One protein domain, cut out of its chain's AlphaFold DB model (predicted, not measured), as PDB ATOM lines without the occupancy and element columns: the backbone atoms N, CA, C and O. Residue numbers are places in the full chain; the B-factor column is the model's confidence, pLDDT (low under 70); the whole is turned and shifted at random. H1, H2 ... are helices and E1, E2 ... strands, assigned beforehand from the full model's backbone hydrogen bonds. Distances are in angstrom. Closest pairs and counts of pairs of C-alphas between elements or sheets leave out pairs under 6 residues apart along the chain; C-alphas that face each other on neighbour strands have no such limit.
ATOM      1  N   LEU A   2      26.799  48.898  -8.418       41.81
ATOM      2  CA  LEU A   2      26.726  49.453  -7.030       41.81
ATOM      3  C   LEU A   2      27.366  48.545  -5.954       41.81
ATOM      4  O   LEU A   2      27.815  49.013  -4.910       41.81
ATOM      5  N   ARG A   3      27.393  47.239  -6.233       46.72
ATOM      6  CA  ARG A   3      27.947  46.172  -5.386       46.72
ATOM      7  C   ARG A   3      29.479  46.114  -5.402       46.72
ATOM      8  O   ARG A   3      30.074  45.738  -4.403       46.72
ATOM      9  N   GLU A   4      30.108  46.483  -6.515       47.28
ATOM     10  CA  GLU A   4      31.569  46.393  -6.700       47.28
ATOM     11  C   GLU A   4      32.305  47.597  -6.108       47.28
ATOM     12  O   GLU A   4      33.478  47.504  -5.764       47.28
ATOM     13  N   ILE A   5      31.601  48.717  -5.940       54.69
ATOM     14  CA  ILE A   5      32.160  49.973  -5.432       54.69
ATOM     15  C   ILE A   5      31.973  50.144  -3.915       54.69
ATOM     16  O   ILE A   5      32.169  51.237  -3.391       54.69
ATOM     17  N   GLY A   6      31.522  49.100  -3.206       55.12
ATOM     18  CA  GLY A   6      31.292  49.131  -1.753       55.12
ATOM     19  C   GLY A   6      30.166  50.070  -1.294       55.12
ATOM     20  O   GLY A   6      30.026  50.327  -0.102       55.12
ATOM     21  N   ALA A   7      29.355  50.586  -2.221       48.56
ATOM     22  CA  ALA A   7      28.304  51.561  -1.930       48.56
ATOM     23  C   ALA A   7      27.068  50.952  -1.248       48.56
ATOM     24  O   ALA A   7      26.277  51.679  -0.645       48.56
ATOM     25  N   VAL A   8      26.865  49.638  -1.382       47.94
ATOM     26  CA  VAL A   8      25.718  48.903  -0.831       47.94
ATOM     27  C   VAL A   8      26.169  47.491  -0.445       47.94
ATOM     28  O   VAL A   8      26.872  46.840  -1.219       47.94
ATOM     29  N   HIS A   9      25.746  46.991   0.720       52.84
ATOM     30  CA  HIS A   9      26.026  45.610   1.123       52.84
ATOM     31  C   HIS A   9      25.387  44.594   0.155       52.84
ATOM     32  O   HIS A   9      24.214  44.692  -0.202       52.84
ATOM     33  N   VAL A  10      26.180  43.590  -0.239       50.66
ATOM     34  CA  VAL A  10      25.948  42.653  -1.360       50.66
ATOM     35  C   VAL A  10      24.687  41.784  -1.209       50.66
ATOM     36  O   VAL A  10      24.165  41.279  -2.201       50.66
ATOM     37  N   SER A  11      24.153  41.641   0.005       48.12
ATOM     38  CA  SER A  11      23.090  40.676   0.313       48.12
ATOM     39  C   SER A  11      22.100  41.150   1.377       48.12
ATOM     40  O   SER A  11      21.496  40.326   2.062       48.12
ATOM     41  N   GLN A  12      21.902  42.460   1.540       44.06
ATOM     42  CA  GLN A  12      20.813  42.937   2.391       44.06
ATOM     43  C   GLN A  12      19.482  42.873   1.618       44.06
ATOM     44  O   GLN A  12      18.863  43.883   1.293       44.06
ATOM     45  N   VAL A  13      18.998  41.648   1.361       44.91
ATOM     46  CA  VAL A  13      17.546  41.387   1.471       44.91
ATOM     47  C   VAL A  13      17.168  41.970   2.818       44.91
ATOM     48  O   VAL A  13      17.943  41.707   3.726       44.91
ATOM     49  N   CYS A  14      16.110  42.779   2.952       50.38
ATOM     50  CA  CYS A  14      15.735  43.452   4.206       50.38
ATOM     51  C   CYS A  14      15.849  42.471   5.387       50.38
ATOM     52  O   CYS A  14      14.948  41.676   5.653       50.38
ATOM     53  N   SER A  15      17.038  42.410   5.985       50.81
ATOM     54  CA  SER A  15      17.466  41.191   6.654       50.81
ATOM     55  C   SER A  15      16.973  41.394   8.049       50.81
ATOM     56  O   SER A  15      17.415  42.360   8.679       50.81
ATOM     57  N   LYS A  16      16.049  40.536   8.479       58.34
ATOM     58  CA  LYS A  16      15.638  40.354   9.870       58.34
ATOM     59  C   LYS A  16      16.834  40.656  10.769       58.34
ATOM     60  O   LYS A  16      17.772  39.868  10.864       58.34
ATOM     61  N   SER A  17      16.895  41.883  11.282       70.62
ATOM     62  CA  SER A  17      18.131  42.361  11.885       70.62
ATOM     63  C   SER A  17      18.080  41.945  13.334       70.62
ATOM     64  O   SER A  17      17.154  42.346  14.039       70.62
ATOM     65  N   ASN A  18      19.053  41.171  13.791       84.38
ATOM     66  CA  ASN A  18      19.130  40.860  15.206       84.38
ATOM     67  C   ASN A  18      19.477  42.123  16.000       84.38
ATOM     68  O   ASN A  18      20.239  43.000  15.563       84.38
ATOM     69  N   CYS A  19      18.881  42.228  17.183       84.12
ATOM     70  CA  CYS A  19      19.212  43.265  18.138       84.12
ATOM     71  C   CYS A  19      20.677  43.096  18.568       84.12
ATOM     72  O   CYS A  19      21.023  42.024  19.053       84.12
ATOM     73  N   PRO A  20      21.527  44.135  18.499       82.44
ATOM     74  CA  PRO A  20      22.931  44.014  18.898       82.44
ATOM     75  C   PRO A  20      23.105  43.630  20.376       82.44
ATOM     76  O   PRO A  20      24.092  42.998  20.728       82.44
ATOM     77  N   LYS A  21      22.136  43.980  21.236       83.81
ATOM     78  CA  LYS A  21      22.184  43.715  22.680       83.81
ATOM     79  C   LYS A  21      21.692  42.317  23.066       83.81
ATOM     80  O   LYS A  21      22.287  41.687  23.927       83.81
ATOM     81  N   TYR A  22      20.595  41.855  22.466       83.19
ATOM     82  CA  TYR A  22      19.941  40.593  22.853       83.19
ATOM     83  C   TYR A  22      20.075  39.483  21.807       83.19
ATOM     84  O   TYR A  22      19.615  38.376  22.059       83.19
ATOM     85  N   GLN A  23      20.622  39.785  20.625       83.06
ATOM     86  CA  GLN A  23      20.734  38.885  19.467       83.06
ATOM     87  C   GLN A  23      19.408  38.245  19.021       83.06
ATOM     88  O   GLN A  23      19.388  37.280  18.267       83.06
ATOM     89  N   ARG A  24      18.280  38.820  19.452       80.88
ATOM     90  CA  ARG A  24      16.931  38.415  19.049       80.88
ATOM     91  C   ARG A  24      16.514  39.127  17.779       80.88
ATOM     92  O   ARG A  24      16.866  40.297  17.592       80.88
ATOM     93  N   GLU A  25      15.699  38.451  16.984       86.88
ATOM     94  CA  GLU A  25      15.069  39.028  15.806       86.88
ATOM     95  C   GLU A  25      14.277  40.293  16.186       86.88
ATOM     96  O   GLU A  25      13.535  40.320  17.172       86.88
ATOM     97  N   MET A  26      14.495  41.381  15.446       89.31
ATOM     98  CA  MET A  26      13.734  42.620  15.615       89.31
ATOM     99  C   MET A  26      12.445  42.566  14.791       89.31
ATOM    100  O   MET A  26      12.424  42.024  13.692       89.31
ATOM    101  N   GLU A  27      11.389  43.205  15.287       89.44
ATOM    102  CA  GLU A  27      10.094  43.296  14.608       89.44
ATOM    103  C   GLU A  27       9.906  44.666  13.955       89.44
ATOM    104  O   GLU A  27      10.335  45.690  14.498       89.44
ATOM    105  N   LEU A  28       9.203  44.720  12.823       89.31
ATOM    106  CA  LEU A  28       8.773  45.988  12.238       89.31
ATOM    107  C   LEU A  28       7.699  46.635  13.111       89.31
ATOM    108  O   LEU A  28       6.643  46.058  13.360       89.31
ATOM    109  N   ARG A  29       7.950  47.869  13.552       88.44
ATOM    110  CA  ARG A  29       6.984  48.678  14.295       88.44
ATOM    111  C   ARG A  29       6.993  50.118  13.816       88.44
ATOM    112  O   ARG A  29       8.035  50.672  13.458       88.44
ATOM    113  N   PHE A  30       5.820  50.738  13.865       87.38
ATOM    114  CA  PHE A  30       5.690  52.173  13.663       87.38
ATOM    115  C   PHE A  30       6.144  52.935  14.906       87.38
ATOM    116  O   PHE A  30       5.806  52.586  16.039       87.38
ATOM    117  N   ARG A  31       6.891  54.009  14.677       82.94
ATOM    118  CA  ARG A  31       7.325  54.972  15.681       82.94
ATOM    119  C   ARG A  31       6.871  56.362  15.260       82.94
ATOM    120  O   ARG A  31       7.034  56.738  14.106       82.94
ATOM    121  N   THR A  32       6.372  57.150  16.199       80.00
ATOM    122  CA  THR A  32       6.143  58.581  15.989       80.00
ATOM    123  C   THR A  32       7.391  59.371  16.392       80.00
ATOM    124  O   THR A  32       8.116  59.018  17.331       80.00
ATOM    125  N   ARG A  33       7.697  60.428  15.640       64.94
ATOM    126  CA  ARG A  33       8.630  61.480  16.060       64.94
ATOM    127  C   ARG A  33       7.774  62.717  16.325       64.94
ATOM    128  O   ARG A  33       7.098  63.134  15.390       64.94
ATOM    129  N   PRO A  34       8.008  63.426  17.442       71.00
ATOM    130  CA  PRO A  34       7.080  63.721  18.568       71.00
ATOM    131  C   PRO A  34       5.964  62.732  18.949       71.00
ATOM    132  O   PRO A  34       5.476  61.991  18.102       71.00
ATOM    133  N   LYS A  35       5.542  62.768  20.229       61.84
ATOM    134  CA  LYS A  35       4.482  61.921  20.823       61.84
ATOM    135  C   LYS A  35       3.150  62.038  20.061       61.84
ATOM    136  O   LYS A  35       2.496  61.019  19.867       61.84
ATOM    137  N   ASP A  36       2.865  63.223  19.513       64.81
ATOM    138  CA  ASP A  36       1.584  63.574  18.873       64.81
ATOM    139  C   ASP A  36       1.676  63.790  17.353       64.81
ATOM    140  O   ASP A  36       0.783  64.363  16.726       64.81
ATOM    141  N   SER A  37       2.763  63.350  16.719       73.94
ATOM    142  CA  SER A  37       2.876  63.474  15.267       73.94
ATOM    143  C   SER A  37       2.008  62.447  14.549       73.94
ATOM    144  O   SER A  37       2.085  61.244  14.812       73.94
ATOM    145  N   LYS A  38       1.240  62.921  13.561       74.81
ATOM    146  CA  LYS A  38       0.519  62.064  12.605       74.81
ATOM    147  C   LYS A  38       1.477  61.235  11.744       74.81
ATOM    148  O   LYS A  38       1.079  60.221  11.173       74.81
ATOM    149  N   GLU A  39       2.738  61.651  11.646       75.88
ATOM    150  CA  GLU A  39       3.737  60.968  10.843       75.88
ATOM    151  C   GLU A  39       4.348  59.777  11.591       75.88
ATOM    152  O   GLU A  39       5.078  59.917  12.579       75.88
ATOM    153  N   LYS A  40       4.061  58.582  11.071       80.81
ATOM    154  CA  LYS A  40       4.606  57.315  11.554       80.81
ATOM    155  C   LYS A  40       5.794  56.897  10.691       80.81
ATOM    156  O   LYS A  40       5.696  56.818   9.471       80.81
ATOM    157  N   ILE A  41       6.906  56.582  11.340       82.19
ATOM    158  CA  ILE A  41       8.120  56.057  10.719       82.19
ATOM    159  C   ILE A  41       8.173  54.560  10.997       82.19
ATOM    160  O   ILE A  41       8.109  54.139  12.152       82.19
ATOM    161  N   LEU A  42       8.290  53.754   9.948       86.19
ATOM    162  CA  LEU A  42       8.496  52.318  10.081       86.19
ATOM    163  C   LEU A  42       9.955  52.040  10.475       86.19
ATOM    164  O   LEU A  42      10.877  52.580   9.866       86.19
ATOM    165  N   THR A  43      10.166  51.222  11.506       87.88
ATOM    166  CA  THR A  43      11.495  50.875  12.037       87.88
ATOM    167  C   THR A  43      11.541  49.426  12.502       87.88
ATOM    168  O   THR A  43      10.547  48.923  13.021       87.88
ATOM    169  N   TRP A  44      12.701  48.780  12.400       88.19
ATOM    170  CA  TRP A  44      12.981  47.540  13.124       88.19
ATOM    171  C   TRP A  44      13.158  47.858  14.606       88.19
ATOM    172  O   TRP A  44      13.956  48.729  14.946       88.19
ATOM    173  N   ARG A  45      12.445  47.175  15.506       88.88
ATOM    174  CA  ARG A  45      12.506  47.395  16.957       88.88
ATOM    175  C   ARG A  45      12.710  46.083  17.705       88.88
ATOM    176  O   ARG A  45      12.062  45.082  17.422       88.88
ATOM    177  N   CYS A  46      13.596  46.102  18.696       89.50
ATOM    178  CA  CYS A  46      13.776  44.962  19.584       89.50
ATOM    179  C   CYS A  46      12.595  44.839  20.557       89.50
ATOM    180  O   CYS A  46      12.191  45.826  21.179       89.50
ATOM    181  N   THR A  47      12.088  43.618  20.719       86.06
ATOM    182  CA  THR A  47      11.021  43.248  21.664       86.06
ATOM    183  C   THR A  47      11.538  42.801  23.030       86.06
ATOM    184  O   THR A  47      10.747  42.542  23.934       86.06
ATOM    185  N   GLY A  48      12.860  42.734  23.216       83.06
ATOM    186  CA  GLY A  48      13.471  42.428  24.505       83.06
ATOM    187  C   GLY A  48      13.035  43.420  25.585       83.06
ATOM    188  O   GLY A  48      12.984  44.634  25.349       83.06
ATOM    189  N   TYR A  49      12.734  42.902  26.777       84.56
ATOM    190  CA  TYR A  49      12.304  43.705  27.919       84.56
ATOM    191  C   TYR A  49      13.293  44.850  28.184       84.56
ATOM    192  O   TYR A  49      14.494  44.625  28.330       84.56
ATOM    193  N   LYS A  50      12.785  46.090  28.197       84.44
ATOM    194  CA  LYS A  50      13.561  47.335  28.384       84.44
ATOM    195  C   LYS A  50      14.713  47.565  27.383       84.44
ATOM    196  O   LYS A  50      15.562  48.415  27.627       84.44
ATOM    197  N   CYS A  51      14.750  46.878  26.235       87.06
ATOM    198  CA  CYS A  51      15.823  47.075  25.255       87.06
ATOM    199  C   CYS A  51      15.774  48.451  24.581       87.06
ATOM    200  O   CYS A  51      16.790  49.130  24.478       87.06
ATOM    201  N   GLY A  52      14.610  48.826  24.039       81.62
ATOM    202  CA  GLY A  52      14.407  50.097  23.332       81.62
ATOM    203  C   GLY A  52      15.176  50.280  22.012       81.62
ATOM    204  O   GLY A  52      14.910  51.248  21.305       81.62
ATOM    205  N   THR A  53      16.090  49.374  21.646       89.06
ATOM    206  CA  THR A  53      16.905  49.475  20.428       89.06
ATOM    207  C   THR A  53      16.042  49.411  19.171       89.06
ATOM    208  O   THR A  53      15.140  48.575  19.063       89.06
ATOM    209  N   TYR A  54      16.355  50.273  18.205       87.88
ATOM    210  CA  TYR A  54      15.712  50.319  16.898       87.88
ATOM    211  C   TYR A  54      16.747  50.522  15.786       87.88
ATOM    212  O   TYR A  54      17.832  51.042  16.035       87.88
ATOM    213  N   LYS A  55      16.393  50.122  14.564       86.38
ATOM    214  CA  LYS A  55      17.157  50.355  13.334       86.38
ATOM    215  C   LYS A  55      16.231  50.895  12.246       86.38
ATOM    216  O   LYS A  55      15.033  50.596  12.229       86.38
ATOM    217  N   SER A  56      16.780  51.712  11.350       83.62
ATOM    218  CA  SER A  56      16.056  52.140  10.152       83.62
ATOM    219  C   SER A  56      15.749  50.925   9.275       83.62
ATOM    220  O   SER A  56      16.560  50.007   9.190       83.62
ATOM    221  N   VAL A  57      14.613  50.921   8.574       84.81
ATOM    222  CA  VAL A  57      14.346  49.903   7.533       84.81
ATOM    223  C   VAL A  57      15.339  50.037   6.373       84.81
ATOM    224  O   VAL A  57      15.584  49.089   5.639       84.81
ATOM    225  N   TRP A  58      15.956  51.212   6.250       81.62
ATOM    226  CA  TRP A  58      16.895  51.564   5.193       81.62
ATOM    227  C   TRP A  58      18.356  51.384   5.593       81.62
ATOM    228  O   TRP A  58      19.226  51.704   4.789       81.62
ATOM    229  N   GLU A  59      18.633  50.937   6.822       82.38
ATOM    230  CA  GLU A  59      19.988  50.740   7.348       82.38
ATOM    231  C   GLU A  59      20.847  49.915   6.376       82.38
ATOM    232  O   GLU A  59      20.410  48.864   5.912       82.38
ATOM    233  N   GLY A  60      22.051  50.397   6.051       74.62
ATOM    234  CA  GLY A  60      22.967  49.724   5.118       74.62
ATOM    235  C   GLY A  60      22.605  49.852   3.630       74.62
ATOM    236  O   GLY A  60      23.368  49.410   2.771       74.62
ATOM    237  N   SER A  61      21.482  50.496   3.299       79.69
ATOM    238  CA  SER A  61      21.128  50.848   1.920       79.69
ATOM    239  C   SER A  61      21.570  52.266   1.555       79.69
ATOM    240  O   SER A  61      21.787  53.109   2.427       79.69
ATOM    241  N   PHE A  62      21.576  52.577   0.257       77.81
ATOM    242  CA  PHE A  62      21.768  53.935  -0.260       77.81
ATOM    243  C   PHE A  62      20.865  54.973   0.437       77.81
ATOM    244  O   PHE A  62      21.299  56.085   0.734       77.81
ATOM    245  N   PHE A  63      19.624  54.603   0.777       81.69
ATOM    246  CA  PHE A  63      18.680  55.519   1.420       81.69
ATOM    247  C   PHE A  63      19.033  55.858   2.877       81.69
ATOM    248  O   PHE A  63      18.572  56.884   3.373       81.69
ATOM    249  N   SER A  64      19.881  55.069   3.552       80.25
ATOM    250  CA  SER A  64      20.370  55.403   4.905       80.25
ATOM    251  C   SER A  64      21.242  56.659   4.944       80.25
ATOM    252  O   SER A  64      21.344  57.306   5.985       80.25
ATOM    253  N   LEU A  65      21.818  57.053   3.804       77.00
ATOM    254  CA  LEU A  65      22.662  58.244   3.683       77.00
ATOM    255  C   LEU A  65      21.869  59.555   3.800       77.00
ATOM    256  O   LEU A  65      22.465  60.633   3.881       77.00
ATOM    257  N   PHE A  66      20.534  59.483   3.801       78.69
ATOM    258  CA  PHE A  66      19.656  60.643   3.792       78.69
ATOM    259  C   PHE A  66      18.747  60.673   5.020       78.69
ATOM    260  O   PHE A  66      18.125  59.689   5.402       78.69
TER     261      PHE A  66
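AT A GLANCE: This is residues 2 to 66 of the 148 residues of an uncharacterized protein of Brachionus plicatilis (UniProt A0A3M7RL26). With little regular structure, the printed part is a small three-stranded sheet, made of hairpin E1-E2 and short E3, with a long unnamed stretch, residues 2 to 26, reaching away from it and one turn of helix, H1, off the sheet. The 65 residues hold E1, E2, E3 and H1 in that order, 19 residues in a mixed class. The antiparallel sheet, order E1 - E2 - E3, is a meander, each strand the neighbour of the one before. The whole is loose, radius of gyration of the C-alphas 13.6 A, and flat, 41 by 29 by 14 A.

IN THESE COORDINATES: E1, residues 27 to 32, begins at C-alpha (10.094, 43.296, 14.608) and is 15.8 A long. E2, residues 40 to 45, measures 13.8 A; E3, 54 to 56, 7.0 A. H1, 62 to 65, measures 5.9 A and ends at (22.662, 58.244, 3.683).

HOW THE PARTS SIT: In hairpin E1-E2, N 29 and O 43 are 2.9 A apart, within hydrogen-bond range. In hairpin E2-E3, N 55 and O 44 are within range at 2.8 A. H1, too short for any O i to N i+4 pair, is not on the sheet; its closest C-alphas to E3, Ser 64 and Ser 56, are 7.5 A apart.

THE WHOLE: The C-alphas farthest apart, Glu 4 and Asp 36, are 43.0 A apart. The printed part has no cut, and no link is long. Mean pLDDT of the printed part is 74.3; residues 2 to 16, 33 and 35 to 36 are under 70.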